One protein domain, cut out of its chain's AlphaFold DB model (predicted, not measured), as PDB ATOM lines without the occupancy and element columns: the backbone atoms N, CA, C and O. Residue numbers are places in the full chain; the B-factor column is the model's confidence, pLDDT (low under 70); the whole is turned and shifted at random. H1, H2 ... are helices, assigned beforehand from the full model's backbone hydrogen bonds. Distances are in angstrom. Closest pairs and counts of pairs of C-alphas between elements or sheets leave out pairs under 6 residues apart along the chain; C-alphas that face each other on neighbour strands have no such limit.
ATOM      1  N   GLU A  17     -30.888  21.831 -24.734       91.25
ATOM      2  CA  GLU A  17     -29.502  21.369 -24.805       91.25
ATOM      3  C   GLU A  17     -29.261  20.416 -25.974       91.25
ATOM      4  O   GLU A  17     -28.251  20.555 -26.665       91.25
ATOM      5  N   ASP A  18     -30.187  19.495 -26.237       89.88
ATOM      6  CA  ASP A  18     -30.099  18.569 -27.372       89.88
ATOM      7  C   ASP A  18     -30.109  19.324 -28.699       89.88
ATOM      8  O   ASP A  18     -29.295  19.048 -29.581       89.88
ATOM      9  N   ILE A  19     -30.961  20.347 -28.804       91.56
ATOM     10  CA  ILE A  19     -31.030  21.230 -29.970       91.56
ATOM     11  C   ILE A  19     -29.693  21.955 -30.168       91.56
ATOM     12  O   ILE A  19     -29.131  21.938 -31.264       91.56
ATOM     13  N   LYS A  20     -29.132  22.548 -29.105       92.69
ATOM     14  CA  LYS A  20     -27.818  23.214 -29.166       92.69
ATOM     15  C   LYS A  20     -26.709  22.246 -29.588       92.69
ATOM     16  O   LYS A  20     -25.903  22.586 -30.455       92.69
ATOM     17  N   LYS A  21     -26.678  21.036 -29.020       92.81
ATOM     18  CA  LYS A  21     -25.707  19.983 -29.367       92.81
ATOM     19  C   LYS A  21     -25.848  19.538 -30.824       92.81
ATOM     20  O   LYS A  21     -24.831  19.337 -31.494       92.81
ATOM     21  N   ALA A  22     -27.077  19.413 -31.326       89.50
ATOM     22  CA  ALA A  22     -27.353  19.070 -32.717       89.50
ATOM     23  C   ALA A  22     -26.838  20.159 -33.669       89.50
ATOM     24  O   ALA A  22     -26.041  19.852 -34.555       89.50
ATOM     25  N   ILE A  23     -27.188  21.428 -33.429       91.19
ATOM     26  CA  ILE A  23     -26.723  22.569 -34.238       91.19
ATOM     27  C   ILE A  23     -25.190  22.650 -34.235       91.19
ATOM     28  O   ILE A  23     -24.574  22.740 -35.295       91.19
ATOM     29  N   ALA A  24     -24.555  22.555 -33.062       92.12
ATOM     30  CA  ALA A  24     -23.097  22.583 -32.949       92.12
ATOM     31  C   ALA A  24     -22.429  21.418 -33.701       92.12
ATOM     32  O   ALA A  24     -21.382  21.582 -34.331       92.12
ATOM     33  N   THR A  25     -23.043  20.233 -33.669       90.50
ATOM     34  CA  THR A  25     -22.548  19.064 -34.400       90.50
ATOM     35  C   THR A  25     -22.682  19.244 -35.907       90.50
ATOM     36  O   THR A  25     -21.728  18.942 -36.621       90.50
ATOM     37  N   VAL A  26     -23.812  19.767 -36.385       91.44
ATOM     38  CA  VAL A  26     -24.031  20.043 -37.809       91.44
ATOM     39  C   VAL A  26     -23.053  21.099 -38.314       91.44
ATOM     40  O   VAL A  26     -22.395  20.850 -39.321       91.44
ATOM     41  N   LYS A  27     -22.853  22.191 -37.566       91.81
ATOM     42  CA  LYS A  27     -21.861  23.225 -37.893       91.81
ATOM     43  C   LYS A  27     -20.462  22.646 -38.032       91.81
ATOM     44  O   LYS A  27     -19.777  22.906 -39.010       91.81
ATOM     45  N   ARG A  28     -20.043  21.825 -37.069       92.81
ATOM     46  CA  ARG A  28     -18.711  21.209 -37.068       92.81
ATOM     47  C   ARG A  28     -18.510  20.202 -38.203       92.81
ATOM     48  O   ARG A  28     -17.406  20.110 -38.718       92.81
ATOM     49  N   LYS A  29     -19.532  19.411 -38.547       90.94
ATOM     50  CA  LYS A  29     -19.404  18.325 -39.536       90.94
ATOM     51  C   LYS A  29     -19.677  18.756 -40.973       90.94
ATOM     52  O   LYS A  29     -19.090  18.182 -41.877       90.94
ATOM     53  N   ASN A  30     -20.574  19.717 -41.167       89.75
ATOM     54  CA  ASN A  30     -21.066  20.110 -42.489       89.75
ATOM     55  C   ASN A  30     -20.809  21.592 -42.802       89.75
ATOM     56  O   ASN A  30     -21.162  22.041 -43.879       89.75
ATOM     57  N   GLY A  31     -20.256  22.377 -41.870       89.81
ATOM     58  CA  GLY A  31     -20.050  23.820 -42.054       89.81
ATOM     59  C   GLY A  31     -21.327  24.668 -41.963       89.81
ATOM     60  O   GLY A  31     -21.254  25.889 -42.042       89.81
ATOM     61  N   VAL A  32     -22.487  24.043 -41.742       90.44
ATOM     62  CA  VAL A  32     -23.813  24.676 -41.799       90.44
ATOM     63  C   VAL A  32     -24.340  25.060 -40.414       90.44
ATOM     64  O   VAL A  32     -24.278  24.270 -39.470       90.44
ATOM     65  N   ILE A  33     -24.940  26.249 -40.287       91.06
ATOM     66  CA  ILE A  33     -25.632  26.686 -39.064       91.06
ATOM     67  C   ILE A  33     -27.145  26.568 -39.259       91.06
ATOM     68  O   ILE A  33     -27.762  27.401 -39.916       91.06
ATOM     69  N   LEU A  34     -27.748  25.555 -38.636       91.56
ATOM     70  CA  LEU A  34     -29.202  25.391 -38.638       91.56
ATOM     71  C   LEU A  34     -29.885  26.460 -37.774       91.56
ATOM     72  O   LEU A  34     -29.399  26.814 -36.697       91.56
ATOM     73  N   ASN A  35     -31.061  26.914 -38.211       92.94
ATOM     74  CA  ASN A  35     -31.964  27.693 -37.368       92.94
ATOM     75  C   ASN A  35     -32.511  26.816 -36.222       92.94
ATOM     76  O   ASN A  35     -32.362  25.593 -36.216       92.94
ATOM     77  N   HIS A  36     -33.173  27.428 -35.239       90.12
ATOM     78  CA  HIS A  36     -33.668  26.698 -34.069       90.12
ATOM     79  C   HIS A  36     -34.679  25.587 -34.417       90.12
ATOM     80  O   HIS A  36     -34.626  24.508 -33.831       90.12
ATOM     81  N   LYS A  37     -35.571  25.822 -35.388       92.69
ATOM     82  CA  LYS A  37     -36.625  24.879 -35.799       92.69
ATOM     83  C   LYS A  37     -36.052  23.661 -36.530       92.69
ATOM     84  O   LYS A  37     -36.403  22.521 -36.215       92.69
ATOM     85  N   ASP A  38     -35.162  23.893 -37.487       92.00
ATOM     86  CA  ASP A  38     -34.459  22.841 -38.216       92.00
ATOM     87  C   ASP A  38     -33.485  22.105 -37.283       92.00
ATOM     88  O   ASP A  38     -33.405  20.883 -37.332       92.00
ATOM     89  N   GLY A  39     -32.842  22.808 -36.343       91.50
ATOM     90  CA  GLY A  39     -32.037  22.206 -35.277       91.50
ATOM     91  C   GLY A  39     -32.840  21.285 -34.355       91.50
ATOM     92  O   GLY A  39     -32.365  20.203 -34.015       91.50
ATOM     93  N   ALA A  40     -34.068  21.665 -33.988       92.50
ATOM     94  CA  ALA A  40     -34.971  20.820 -33.207       92.50
ATOM     95  C   ALA A  40     -35.419  19.575 -33.975       92.50
ATOM     96  O   ALA A  40     -35.372  18.465 -33.444       92.50
ATOM     97  N   SER A  41     -35.765  19.750 -35.248       92.00
ATOM     98  CA  SER A  41     -36.112  18.638 -36.138       92.00
ATOM     99  C   SER A  41     -34.929  17.675 -36.294       92.00
ATOM    100  O   SER A  41     -35.086  16.463 -36.165       92.00
ATOM    101  N   PHE A  42     -33.719  18.206 -36.471       92.44
ATOM    102  CA  PHE A  42     -32.497  17.415 -36.586       92.44
ATOM    103  C   PHE A  42     -32.152  16.677 -35.282       92.44
ATOM    104  O   PHE A  42     -31.771  15.510 -35.321       92.44
ATOM    105  N   ALA A  43     -32.321  17.319 -34.121       92.31
ATOM    106  CA  ALA A  43     -32.125  16.686 -32.814       92.31
ATOM    107  C   ALA A  43     -33.088  15.508 -32.603       92.31
ATOM    108  O   ALA A  43     -32.670  14.441 -32.148       92.31
ATOM    109  N   LYS A  44     -34.352  15.669 -33.010       91.75
ATOM    110  CA  LYS A  44     -35.346  14.593 -32.980       91.75
ATOM    111  C   LYS A  44     -34.953  13.426 -33.889       91.75
ATOM    112  O   LYS A  44     -34.958  12.284 -33.442       91.75
ATOM    113  N   LEU A  45     -34.523  13.707 -35.121       91.62
ATOM    114  CA  LEU A  45     -34.050  12.682 -36.060       91.62
ATOM    115  C   LEU A  45     -32.813  11.932 -35.538       91.62
ATOM    116  O   LEU A  45     -32.701  10.723 -35.731       91.62
ATOM    117  N   ILE A  46     -31.903  12.609 -34.827       90.25
ATOM    118  CA  ILE A  46     -30.771  11.954 -34.150       90.25
ATOM    119  C   ILE A  46     -31.262  10.995 -33.061       90.25
ATOM    120  O   ILE A  46     -30.743   9.884 -32.955       90.25
ATOM    121  N   ALA A  47     -32.229  11.412 -32.243       89.00
ATOM    122  CA  ALA A  47     -32.794  10.562 -31.200       89.00
ATOM    123  C   ALA A  47     -33.505   9.338 -31.803       89.00
ATOM    124  O   ALA A  47     -33.272   8.216 -31.356       89.00
ATOM    125  N   GLU A  48     -34.272   9.531 -32.881       87.75
ATOM    126  CA  GLU A  48     -34.899   8.449 -33.652       87.75
ATOM    127  C   GLU A  48     -33.863   7.473 -34.210       87.75
ATOM    128  O   GLU A  48     -34.015   6.257 -34.082       87.75
ATOM    129  N   LEU A  49     -32.769   7.985 -34.777       88.94
ATOM    130  CA  LEU A  49     -31.700   7.149 -35.308       88.94
ATOM    131  C   LEU A  49     -31.019   6.320 -34.212       88.94
ATOM    132  O   LEU A  49     -30.763   5.136 -34.421       88.94
ATOM    133  N   ARG A  50     -30.730   6.931 -33.056       87.38
ATOM    134  CA  ARG A  50     -30.129   6.240 -31.902       87.38
ATOM    135  C   ARG A  50     -31.022   5.121 -31.399       87.38
ATOM    136  O   ARG A  50     -30.553   4.002 -31.251       87.38
ATOM    137  N   TRP A  51     -32.310   5.402 -31.249       85.38
ATOM    138  CA  TRP A  51     -33.288   4.414 -30.820       85.38
ATOM    139  C   TRP A  51     -33.326   3.190 -31.755       85.38
ATOM    140  O   TRP A  51     -33.289   2.050 -31.296       85.38
ATOM    141  N   TRP A  52     -33.294   3.397 -33.078       83.75
ATOM    142  CA  TRP A  52     -33.213   2.289 -34.042       83.75
ATOM    143  C   TRP A  52     -31.879   1.528 -34.010       83.75
ATOM    144  O   TRP A  52     -31.864   0.327 -34.278       83.75
ATOM    145  N   LEU A  53     -30.763   2.200 -33.709       84.81
ATOM    146  CA  LEU A  53     -29.455   1.556 -33.530       84.81
ATOM    147  C   LEU A  53     -29.411   0.703 -32.258       84.81
ATOM    148  O   LEU A  53     -28.861  -0.397 -32.282       84.81
ATOM    149  N   ASP A  54     -30.027   1.170 -31.174       82.12
ATOM    150  CA  ASP A  54     -30.129   0.402 -29.934       82.12
ATOM    151  C   ASP A  54     -30.953  -0.869 -30.158       82.12
ATOM    152  O   ASP A  54     -30.537  -1.952 -29.758       82.12
ATOM    153  N   ILE A  55     -32.055  -0.783 -30.905       78.12
ATOM    154  CA  ILE A  55     -32.859  -1.961 -31.272       78.12
ATOM    155  C   ILE A  55     -32.079  -2.945 -32.126       78.12
ATOM    156  O   ILE A  55     -32.177  -4.146 -31.902       78.12
ATOM    157  N   GLU A  56     -31.307  -2.460 -33.097       81.62
ATOM    158  CA  GLU A  56     -30.434  -3.315 -33.900       81.62
ATOM    159  C   GLU A  56     -29.417  -4.057 -33.028       81.62
ATOM    160  O   GLU A  56     -29.185  -5.248 -33.225       81.62
ATOM    161  N   LYS A  57     -28.847  -3.376 -32.029       80.44
ATOM    162  CA  LYS A  57     -27.907  -3.976 -31.081       80.44
ATOM    163  C   LYS A  57     -28.587  -4.995 -30.164       80.44
ATOM    164  O   LYS A  57     -28.035  -6.071 -29.947       80.44
ATOM    165  N   GLU A  58     -29.770  -4.688 -29.633       74.31
ATOM    166  CA  GLU A  58     -30.546  -5.621 -28.802       74.31
ATOM    167  C   GLU A  58     -31.004  -6.849 -29.606       74.31
ATOM    168  O   GLU A  58     -30.924  -7.970 -29.112       74.31
ATOM    169  N   ALA A  59     -31.380  -6.672 -30.876       70.25
ATOM    170  CA  ALA A  59     -31.769  -7.756 -31.783       70.25
ATOM    171  C   ALA A  59     -30.659  -8.789 -32.036       70.25
ATOM    172  O   ALA A  59     -30.944  -9.921 -32.432       70.25
ATOM    173  N   GLN A  60     -29.397  -8.400 -31.845       72.06
ATOM    174  CA  GLN A  60     -28.237  -9.276 -32.006       72.06
ATOM    175  C   GLN A  60     -27.927 -10.100 -30.749       72.06
ATOM    176  O   GLN A  60     -27.139 -11.041 -30.832       72.06
ATOM    177  N   LYS A  61     -28.533  -9.787 -29.595       71.25
ATOM    178  CA  LYS A  61     -28.304 -10.537 -28.359       71.25
ATOM    179  C   LYS A  61     -29.213 -11.775 -28.296       71.25
ATOM    180  O   LYS A  61     -30.415 -11.651 -28.535       71.25
ATOM    181  N   PRO A  62     -28.683 -12.953 -27.924       54.09
ATOM    182  CA  PRO A  62     -29.451 -14.201 -27.895       54.09
ATOM    183  C   PRO A  62     -30.640 -14.184 -26.914       54.09
ATOM    184  O   PRO A  62     -31.671 -14.781 -27.221       54.09
ATOM    185  N   ASP A  63     -30.547 -13.434 -25.808       59.53
ATOM    186  CA  ASP A  63     -31.559 -13.442 -24.734       59.53
ATOM    187  C   ASP A  63     -32.459 -12.191 -24.686       59.53
ATOM    188  O   ASP A  63     -33.474 -12.181 -23.991       59.53
ATOM    189  N   ALA A  64     -32.151 -11.136 -25.453       53.78
ATOM    190  CA  ALA A  64     -32.870  -9.852 -25.409       53.78
ATOM    191  C   ALA A  64     -34.050  -9.766 -26.399       53.78
ATOM    192  O   ALA A  64     -34.474  -8.687 -26.813       53.78
ATOM    193  N   PHE A  65     -34.617 -10.910 -26.789       55.34
ATOM    194  CA  PHE A  65     -35.827 -10.950 -27.603       55.34
ATOM    195  C   PHE A  65     -37.053 -10.703 -26.717       55.34
ATOM    196  O   PHE A  65     -37.791 -11.639 -26.395       55.34
ATOM    197  N   ASP A  66     -37.344  -9.442 -26.377       65.25
ATOM    198  CA  ASP A  66     -38.715  -9.083 -26.003       65.25
ATOM    199  C   ASP A  66     -39.609  -9.300 -27.235       65.25
ATOM    200  O   ASP A  66     -39.835  -8.439 -28.093       65.25
ATOM    201  N   LYS A  67     -40.119 -10.531 -27.340       60.00
ATOM    202  CA  LYS A  67     -40.945 -11.005 -28.451       60.00
ATOM    203  C   LYS A  67     -42.223 -10.183 -28.603       60.00
ATOM    204  O   LYS A  67     -42.861 -10.314 -29.648       60.00
ATOM    205  N   LYS A  68     -42.665  -9.421 -27.593       64.25
ATOM    206  CA  LYS A  68     -43.867  -8.577 -27.667       64.25
ATOM    207  C   LYS A  68     -43.538  -7.250 -28.344       64.25
ATOM    208  O   LYS A  68     -44.248  -6.874 -29.276       64.25
ATOM    209  N   PHE A  69     -42.437  -6.614 -27.948       66.69
ATOM    210  CA  PHE A  69     -41.922  -5.397 -28.576       66.69
ATOM    211  C   PHE A  69     -41.583  -5.619 -30.058       66.69
ATOM    212  O   PHE A  69     -42.102  -4.924 -30.934       66.69
ATOM    213  N   ILE A  70     -40.833  -6.683 -30.365       64.69
ATOM    214  CA  ILE A  70     -40.444  -7.001 -31.747       64.69
ATOM    215  C   ILE A  70     -41.664  -7.383 -32.601       64.69
ATOM    216  O   ILE A  70     -41.757  -6.982 -33.760       64.69
ATOM    217  N   ARG A  71     -42.660  -8.089 -32.038       64.94
ATOM    218  CA  ARG A  71     -43.930  -8.348 -32.744       64.94
ATOM    219  C   ARG A  71     -44.695  -7.063 -33.065       64.94
ATOM    220  O   ARG A  71     -45.379  -7.039 -34.084       64.94
ATOM    221  N   GLY A  72     -44.604  -6.036 -32.221       68.31
ATOM    222  CA  GLY A  72     -45.178  -4.714 -32.485       68.31
ATOM    223  C   GLY A  72     -44.541  -4.062 -33.711       68.31
ATOM    224  O   GLY A  72     -45.244  -3.735 -34.664       68.31
ATOM    225  N   ILE A  73     -43.207  -3.990 -33.729       66.44
ATOM    226  CA  ILE A  73     -42.431  -3.433 -34.849       66.44
ATOM    227  C   ILE A  73     -42.662  -4.233 -36.138       66.44
ATOM    228  O   ILE A  73     -42.949  -3.667 -37.190       66.44
ATOM    229  N   ALA A  74     -42.600  -5.565 -36.069       63.72
ATOM    230  CA  ALA A  74     -42.785  -6.429 -37.232       63.72
ATOM    231  C   ALA A  74     -44.201  -6.329 -37.826       63.72
ATOM    232  O   ALA A  74     -44.356  -6.429 -39.042       63.72
ATOM    233  N   LYS A  75     -45.240  -6.124 -37.001       65.88
ATOM    234  CA  LYS A  75     -46.615  -5.902 -37.482       65.88
ATOM    235  C   LYS A  75     -46.750  -4.587 -38.246       65.88
ATOM    236  O   LYS A  75     -47.354  -4.602 -39.313       65.88
ATOM    237  N   GLU A  76     -46.165  -3.507 -37.736       66.38
ATOM    238  CA  GLU A  76     -46.141  -2.198 -38.409       66.38
ATOM    239  C   GLU A  76     -45.412  -2.268 -39.758       66.38
ATOM    240  O   GLU A  76     -45.810  -1.687 -40.758       66.38
ATOM    241  N   VAL A  77     -44.325  -3.027 -39.817       62.94
ATOM    242  CA  VAL A  77     -43.536  -3.143 -41.047       62.94
ATOM    243  C   VAL A  77     -44.225  -4.056 -42.058       62.94
ATOM    244  O   VAL A  77     -44.123  -3.835 -43.261       62.94
ATOM    245  N   LYS A  78     -44.975  -5.059 -41.587       61.56
ATOM    246  CA  LYS A  78     -45.802  -5.926 -42.433       61.56
ATOM    247  C   LYS A  78     -47.033  -5.208 -42.998       61.56
ATOM    248  O   LYS A  78     -47.541  -5.646 -44.026       61.56
ATOM    249  N   SER A  79     -47.524  -4.142 -42.356       61.88
ATOM    250  CA  SER A  79     -48.585  -3.302 -42.928       61.88
ATOM    251  C   SER A  79     -48.071  -2.348 -44.012       61.88
ATOM    252  O   SER A  79     -48.885  -1.763 -44.725       61.88
ATOM    253  N   GLN A  80     -46.748  -2.243 -44.209       60.00
ATOM    254  CA  GLN A  80     -46.181  -1.562 -45.369       60.00
ATOM    255  C   GLN A  80     -46.242  -2.490 -46.603       60.00
ATOM    256  O   GLN A  80     -45.765  -3.626 -46.538       60.00
ATOM    257  N   PRO A  81     -46.825  -2.036 -47.727       50.91
ATOM    258  CA  PRO A  81     -47.302  -2.889 -48.825       50.91
ATOM    259  C   PRO A  81     -46.216  -3.637 -49.621       50.91
ATOM    260  O   PRO A  81     -46.547  -4.480 -50.451       50.91
ATOM    261  N   ASP A  82     -44.930  -3.386 -49.365       52.59
ATOM    262  CA  ASP A  82     -43.879  -3.660 -50.350       52.59
ATOM    263  C   ASP A  82     -43.030  -4.927 -50.175       52.59
ATOM    264  O   ASP A  82     -42.169  -5.160 -51.022       52.59
ATOM    265  N   LYS A  83     -43.200  -5.799 -49.161       54.47
ATOM    266  CA  LYS A  83     -42.331  -7.003 -49.081       54.47
ATOM    267  C   LYS A  83     -42.994  -8.307 -48.645       54.47
ATOM    268  O   LYS A  83     -43.296  -8.531 -47.474       54.47
ATOM    269  N   LYS A  84     -43.041  -9.259 -49.587       55.84
ATOM    270  CA  LYS A  84     -43.133 -10.704 -49.317       55.84
ATOM    271  C   LYS A  84     -41.802 -11.199 -48.735       55.84
ATOM    272  O   LYS A  84     -40.938 -11.692 -49.451       55.84
ATOM    273  N   LEU A  85     -41.627 -11.051 -47.427       57.50
ATOM    274  CA  LEU A  85     -40.508 -11.650 -46.702       57.50
ATOM    275  C   LEU A  85     -40.786 -13.152 -46.508       57.50
ATOM    276  O   LEU A  85     -41.702 -13.539 -45.784       57.50
ATOM    277  N   SER A  86     -40.026 -14.003 -47.200       52.94
ATOM    278  CA  SER A  86     -40.158 -15.466 -47.166       52.94
ATOM    279  C   SER A  86     -39.022 -16.073 -46.332       52.94
ATOM    280  O   SER A  86     -37.905 -16.221 -46.822       52.94
ATOM    281  N   ALA A  87     -39.301 -16.446 -45.081       56.34
ATOM    282  CA  ALA A  87     -38.421 -17.300 -44.269       56.34
ATOM    283  C   ALA A  87     -39.180 -18.556 -43.804       56.34
ATOM    284  O   ALA A  87     -40.413 -18.542 -43.724       56.34
ATOM    285  N   LYS A  88     -38.469 -19.663 -43.552       51.56
ATOM    286  CA  LYS A  88     -39.080 -20.982 -43.287       51.56
ATOM    287  C   LYS A  88     -39.515 -21.162 -41.823       51.56
ATOM    288  O   LYS A  88     -40.554 -21.772 -41.601       51.56
ATOM    289  N   ASN A  89     -38.828 -20.534 -40.860       55.12
ATOM    290  CA  ASN A  89     -39.114 -20.648 -39.420       55.12
ATOM    291  C   ASN A  89     -39.457 -19.296 -38.751       55.12
ATOM    292  O   ASN A  89     -39.025 -18.231 -39.198       55.12
ATOM    293  N   SER A  90     -40.232 -19.323 -37.654       61.25
ATOM    294  CA  SER A  90     -40.702 -18.114 -36.938       61.25
ATOM    295  C   SER A  90     -39.592 -17.174 -36.424       61.25
ATOM    296  O   SER A  90     -39.760 -15.962 -36.571       61.25
ATOM    297  N   PRO A  91     -38.468 -17.656 -35.849       62.38
ATOM    298  CA  PRO A  91     -37.388 -16.781 -35.374       62.38
ATOM    299  C   PRO A  91     -36.643 -16.068 -36.509       62.38
ATOM    300  O   PRO A  91     -36.410 -14.864 -36.435       62.38
ATOM    301  N   GLU A  92     -36.344 -16.784 -37.596       64.94
ATOM    302  CA  GLU A  92     -35.693 -16.224 -38.789       64.94
ATOM    303  C   GLU A  92     -36.578 -15.186 -39.479       64.94
ATOM    304  O   GLU A  92     -36.094 -14.118 -39.850       64.94
ATOM    305  N   ARG A  93     -37.891 -15.452 -39.590       66.81
ATOM    306  CA  ARG A  93     -38.865 -14.452 -40.060       66.81
ATOM    307  C   ARG A  93     -38.801 -13.190 -39.216       66.81
ATOM    308  O   ARG A  93     -38.774 -12.099 -39.769       66.81
ATOM    309  N   MET A  94     -38.799 -13.333 -37.892       67.81
ATOM    310  CA  MET A  94     -38.816 -12.190 -36.985       67.81
ATOM    311  C   MET A  94     -37.566 -11.323 -37.134       67.81
ATOM    312  O   MET A  94     -37.687 -10.108 -37.266       67.81
ATOM    313  N   LYS A  95     -36.388 -11.952 -37.181       72.31
ATOM    314  CA  LYS A  95     -35.116 -11.264 -37.416       72.31
ATOM    315  C   LYS A  95     -35.121 -10.527 -38.754       72.31
ATOM    316  O   LYS A  95     -34.860  -9.337 -38.800       72.31
ATOM    317  N   LEU A  96     -35.537 -11.201 -39.823       72.69
ATOM    318  CA  LEU A  96     -35.576 -10.631 -41.168       72.69
ATOM    319  C   LEU A  96     -36.582  -9.467 -41.296       72.69
ATOM    320  O   LEU A  96     -36.315  -8.484 -41.986       72.69
ATOM    321  N   HIS A  97     -37.724  -9.539 -40.604       72.00
ATOM    322  CA  HIS A  97     -38.667  -8.422 -40.496       72.00
ATOM    323  C   HIS A  97     -38.080  -7.236 -39.725       72.00
ATOM    324  O   HIS A  97     -38.293  -6.092 -40.125       72.00
ATOM    325  N   LEU A  98     -37.353  -7.502 -38.641       73.69
ATOM    326  CA  LEU A  98     -36.730  -6.474 -37.817       73.69
ATOM    327  C   LEU A  98     -35.566  -5.788 -38.545       73.69
ATOM    328  O   LEU A  98     -35.536  -4.564 -38.603       73.69
ATOM    329  N   ASP A  99     -34.682  -6.555 -39.184       77.25
ATOM    330  CA  ASP A  99     -33.585  -6.036 -40.009       77.25
ATOM    331  C   ASP A  99     -34.129  -5.154 -41.142       77.25
ATOM    332  O   ASP A  99     -33.627  -4.058 -41.407       77.25
ATOM    333  N   TYR A 100     -35.218  -5.595 -41.784       77.88
ATOM    334  CA  TYR A 100     -35.894  -4.795 -42.796       77.88
ATOM    335  C   TYR A 100     -36.472  -3.495 -42.217       77.88
ATOM    336  O   TYR A 100     -36.274  -2.433 -42.810       77.88
ATOM    337  N   ALA A 101     -37.144  -3.561 -41.064       76.94
ATOM    338  CA  ALA A 101     -37.688  -2.395 -40.371       76.94
ATOM    339  C   ALA A 101     -36.598  -1.361 -40.077       76.94
ATOM    340  O   ALA A 101     -36.686  -0.214 -40.520       76.94
ATOM    341  N   ILE A 102     -35.533  -1.799 -39.403       81.06
ATOM    342  CA  ILE A 102     -34.377  -0.979 -39.052       81.06
ATOM    343  C   ILE A 102     -33.815  -0.311 -40.314       81.06
ATOM    344  O   ILE A 102     -33.625   0.905 -40.339       81.06
ATOM    345  N   GLY A 103     -33.610  -1.076 -41.391       82.69
ATOM    346  CA  GLY A 103     -33.078  -0.557 -42.651       82.69
ATOM    347  C   GLY A 103     -33.959   0.516 -43.301       82.69
ATOM    348  O   GLY A 103     -33.453   1.558 -43.729       82.69
ATOM    349  N   VAL A 104     -35.276   0.299 -43.362       82.62
ATOM    350  CA  VAL A 104     -36.230   1.261 -43.947       82.62
ATOM    351  C   VAL A 104     -36.266   2.558 -43.148       82.62
ATOM    352  O   VAL A 104     -36.135   3.636 -43.734       82.62
ATOM    353  N   TYR A 105     -36.406   2.473 -41.824       84.88
ATOM    354  CA  TYR A 105     -36.517   3.661 -40.980       84.88
ATOM    355  C   TYR A 105     -35.205   4.440 -40.906       84.88
ATOM    356  O   TYR A 105     -35.233   5.657 -41.071       84.88
ATOM    357  N   LYS A 106     -34.050   3.773 -40.788       88.00
ATOM    358  CA  LYS A 106     -32.743   4.445 -40.898       88.00
ATOM    359  C   LYS A 106     -32.613   5.197 -42.220       88.00
ATOM    360  O   LYS A 106     -32.241   6.366 -42.228       88.00
ATOM    361  N   LYS A 107     -32.970   4.563 -43.345       87.06
ATOM    362  CA  LYS A 107     -32.924   5.210 -44.665       87.06
ATOM    363  C   LYS A 107     -33.864   6.416 -44.744       87.06
ATOM    364  O   LYS A 107     -33.484   7.431 -45.322       87.06
ATOM    365  N   LYS A 108     -35.071   6.315 -44.181       88.44
ATOM    366  CA  LYS A 108     -36.026   7.428 -44.101       88.44
ATOM    367  C   LYS A 108     -35.453   8.592 -43.287       88.44
ATOM    368  O   LYS A 108     -35.397   9.703 -43.801       88.44
ATOM    369  N   ILE A 109     -34.951   8.321 -42.084       89.75
ATOM    370  CA  ILE A 109     -34.353   9.325 -41.193       89.75
ATOM    371  C   ILE A 109     -33.183  10.033 -41.884       89.75
ATOM    372  O   ILE A 109     -33.135  11.257 -41.915       89.75
ATOM    373  N   LEU A 110     -32.274   9.284 -42.515       91.19
ATOM    374  CA  LEU A 110     -31.134   9.867 -43.230       91.19
ATOM    375  C   LEU A 110     -31.564  10.758 -44.404       91.19
ATOM    376  O   LEU A 110     -30.940  11.791 -44.642       91.19
ATOM    377  N   LYS A 111     -32.634  10.392 -45.125       92.12
ATOM    378  CA  LYS A 111     -33.209  11.246 -46.175       92.12
ATOM    379  C   LYS A 111     -33.767  12.548 -45.605       92.12
ATOM    380  O   LYS A 111     -33.520  13.598 -46.184       92.12
ATOM    381  N   GLU A 112     -34.487  12.491 -44.488       91.88
ATOM    382  CA  GLU A 112     -35.033  13.687 -43.831       91.88
ATOM    383  C   GLU A 112     -33.922  14.587 -43.278       91.88
ATOM    384  O   GLU A 112     -33.956  15.800 -43.474       91.88
ATOM    385  N   MET A 113     -32.884  14.002 -42.672       93.00
ATOM    386  CA  MET A 113     -31.702  14.742 -42.223       93.00
ATOM    387  C   MET A 113     -31.010  15.440 -43.394       93.00
ATOM    388  O   MET A 113     -30.677  16.618 -43.285       93.00
ATOM    389  N   LYS A 114     -30.830  14.742 -44.523       92.69
ATOM    390  CA  LYS A 114     -30.271  15.340 -45.737       92.69
ATOM    391  C   LYS A 114     -31.152  16.478 -46.257       92.69
ATOM    392  O   LYS A 114     -30.632  17.547 -46.524       92.69
ATOM    393  N   ALA A 115     -32.470  16.294 -46.315       92.31
ATOM    394  CA  ALA A 115     -33.395  17.332 -46.769       92.31
ATOM    395  C   ALA A 115     -33.387  18.593 -45.883       92.31
ATOM    396  O   ALA A 115     -33.694  19.676 -46.367       92.31
ATOM    397  N   ILE A 116     -33.054  18.474 -44.592       91.88
ATOM    398  CA  ILE A 116     -32.817  19.640 -43.725       91.88
ATOM    399  C   ILE A 116     -31.512  20.339 -44.109       91.88
ATOM    400  O   ILE A 116     -31.489  21.564 -44.183       91.88
ATOM    401  N   LEU A 117     -30.443  19.572 -44.333       91.44
ATOM    402  CA  LEU A 117     -29.132  20.116 -44.692       91.44
ATOM    403  C   LEU A 117     -29.137  20.769 -46.075       91.44
ATOM    404  O   LEU A 117     -28.583  21.844 -46.199       91.44
ATOM    405  N   ASP A 118     -29.826  20.191 -47.060       92.25
ATOM    406  CA  ASP A 118     -29.918  20.712 -48.434       92.25
ATOM    407  C   ASP A 118     -30.608  22.099 -48.517       92.25
ATOM    408  O   ASP A 118     -30.617  22.723 -49.576       92.25
ATOM    409  N   LYS A 119     -31.204  22.599 -47.421       91.88
ATOM    410  CA  LYS A 119     -31.738  23.972 -47.331       91.88
ATOM    411  C   LYS A 119     -30.653  25.038 -47.109       91.88
ATOM    412  O   LYS A 119     -30.988  26.222 -47.118       91.88
TER     413      LYS A 119
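This is residues 17 to 119 of the 120 residues of an uncharacterized protein of bacterium ADurb.Bin212 (UniProt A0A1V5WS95). Two long helices, H2 and H4, lie side by side and run opposite ways, making the long axis of an elongated model. A shorter helix packs crosswise at each end of this pair: H1 on the first residues of H2, about perpendicular to it, and H3 on the first half of H4, at a steep tilt. The printed part has 103 residues with four named helices, H1, H2, H3 and H4 in chain order, and no named strand; the class is all helix. The whole is loose, with a radius of gyration of the C-alphas of 16.6 A, and the C-alphas span 49 by 30 by 19 A.

H1, residues 17 to 30, touches H2, residues 36 to 59, with its residues 18 to 23 alone, on residues 36 to 43 of H2. Their closest C-alphas are those of Ile 19 and Ala 40, 5.1 A apart, and their lines stand at 90 degrees, about perpendicular. H2 touches H4, residues 90 to 117, at a shallow tilt of 19 degrees, opposite ways; the closest C-alphas, of Trp 52 and Ile 102, are 6.1 A apart. H3, residues 67 to 78, touches H4 at a steep tilt of 62 degrees, the same way. H4 touches H3 with residues 94 to 101 alone, and the closest C-alphas of the two helices, those of Ala 74 and His 97, are 5.6 A apart. The helix packing is mostly crossed, but only just: of these three touching pairs, one is at a shallow tilt. H1 is apart from H3, H2 is apart from H3, and H1 is only just apart from H4, with the closest C-alphas 8.4 A apart. In H1, H2, H3 and H4 every O i to N i+4 pair is within hydrogen-bond range.

H1 begins at C-alpha 17, at (-29.502, 21.369, -24.805), and measures 19.6 A from first to last C-alpha. H2, residues 36 to 59, measures 34.6 A and begins at C-alpha 36, at (-33.668, 26.698, -34.069). H3, residues 67 to 78, measures 15.6 A. H4, residues 90 to 117, is the longest helix, at 40.7 A, and ends at C-alpha 117, at (-29.132, 20.116, -44.692).

The two C-alphas farthest apart, those of Ile 33 and Lys 88, are 49.7 A apart. The printed part has no cut. The link from H1 to H2 is tight, with 5 residues; that from H2 to H3 is short, with 7; that from H3 to H4 is long, with 11. The mean pLDDT of the printed part is 78.5, and residues 62 to 94 are under 70.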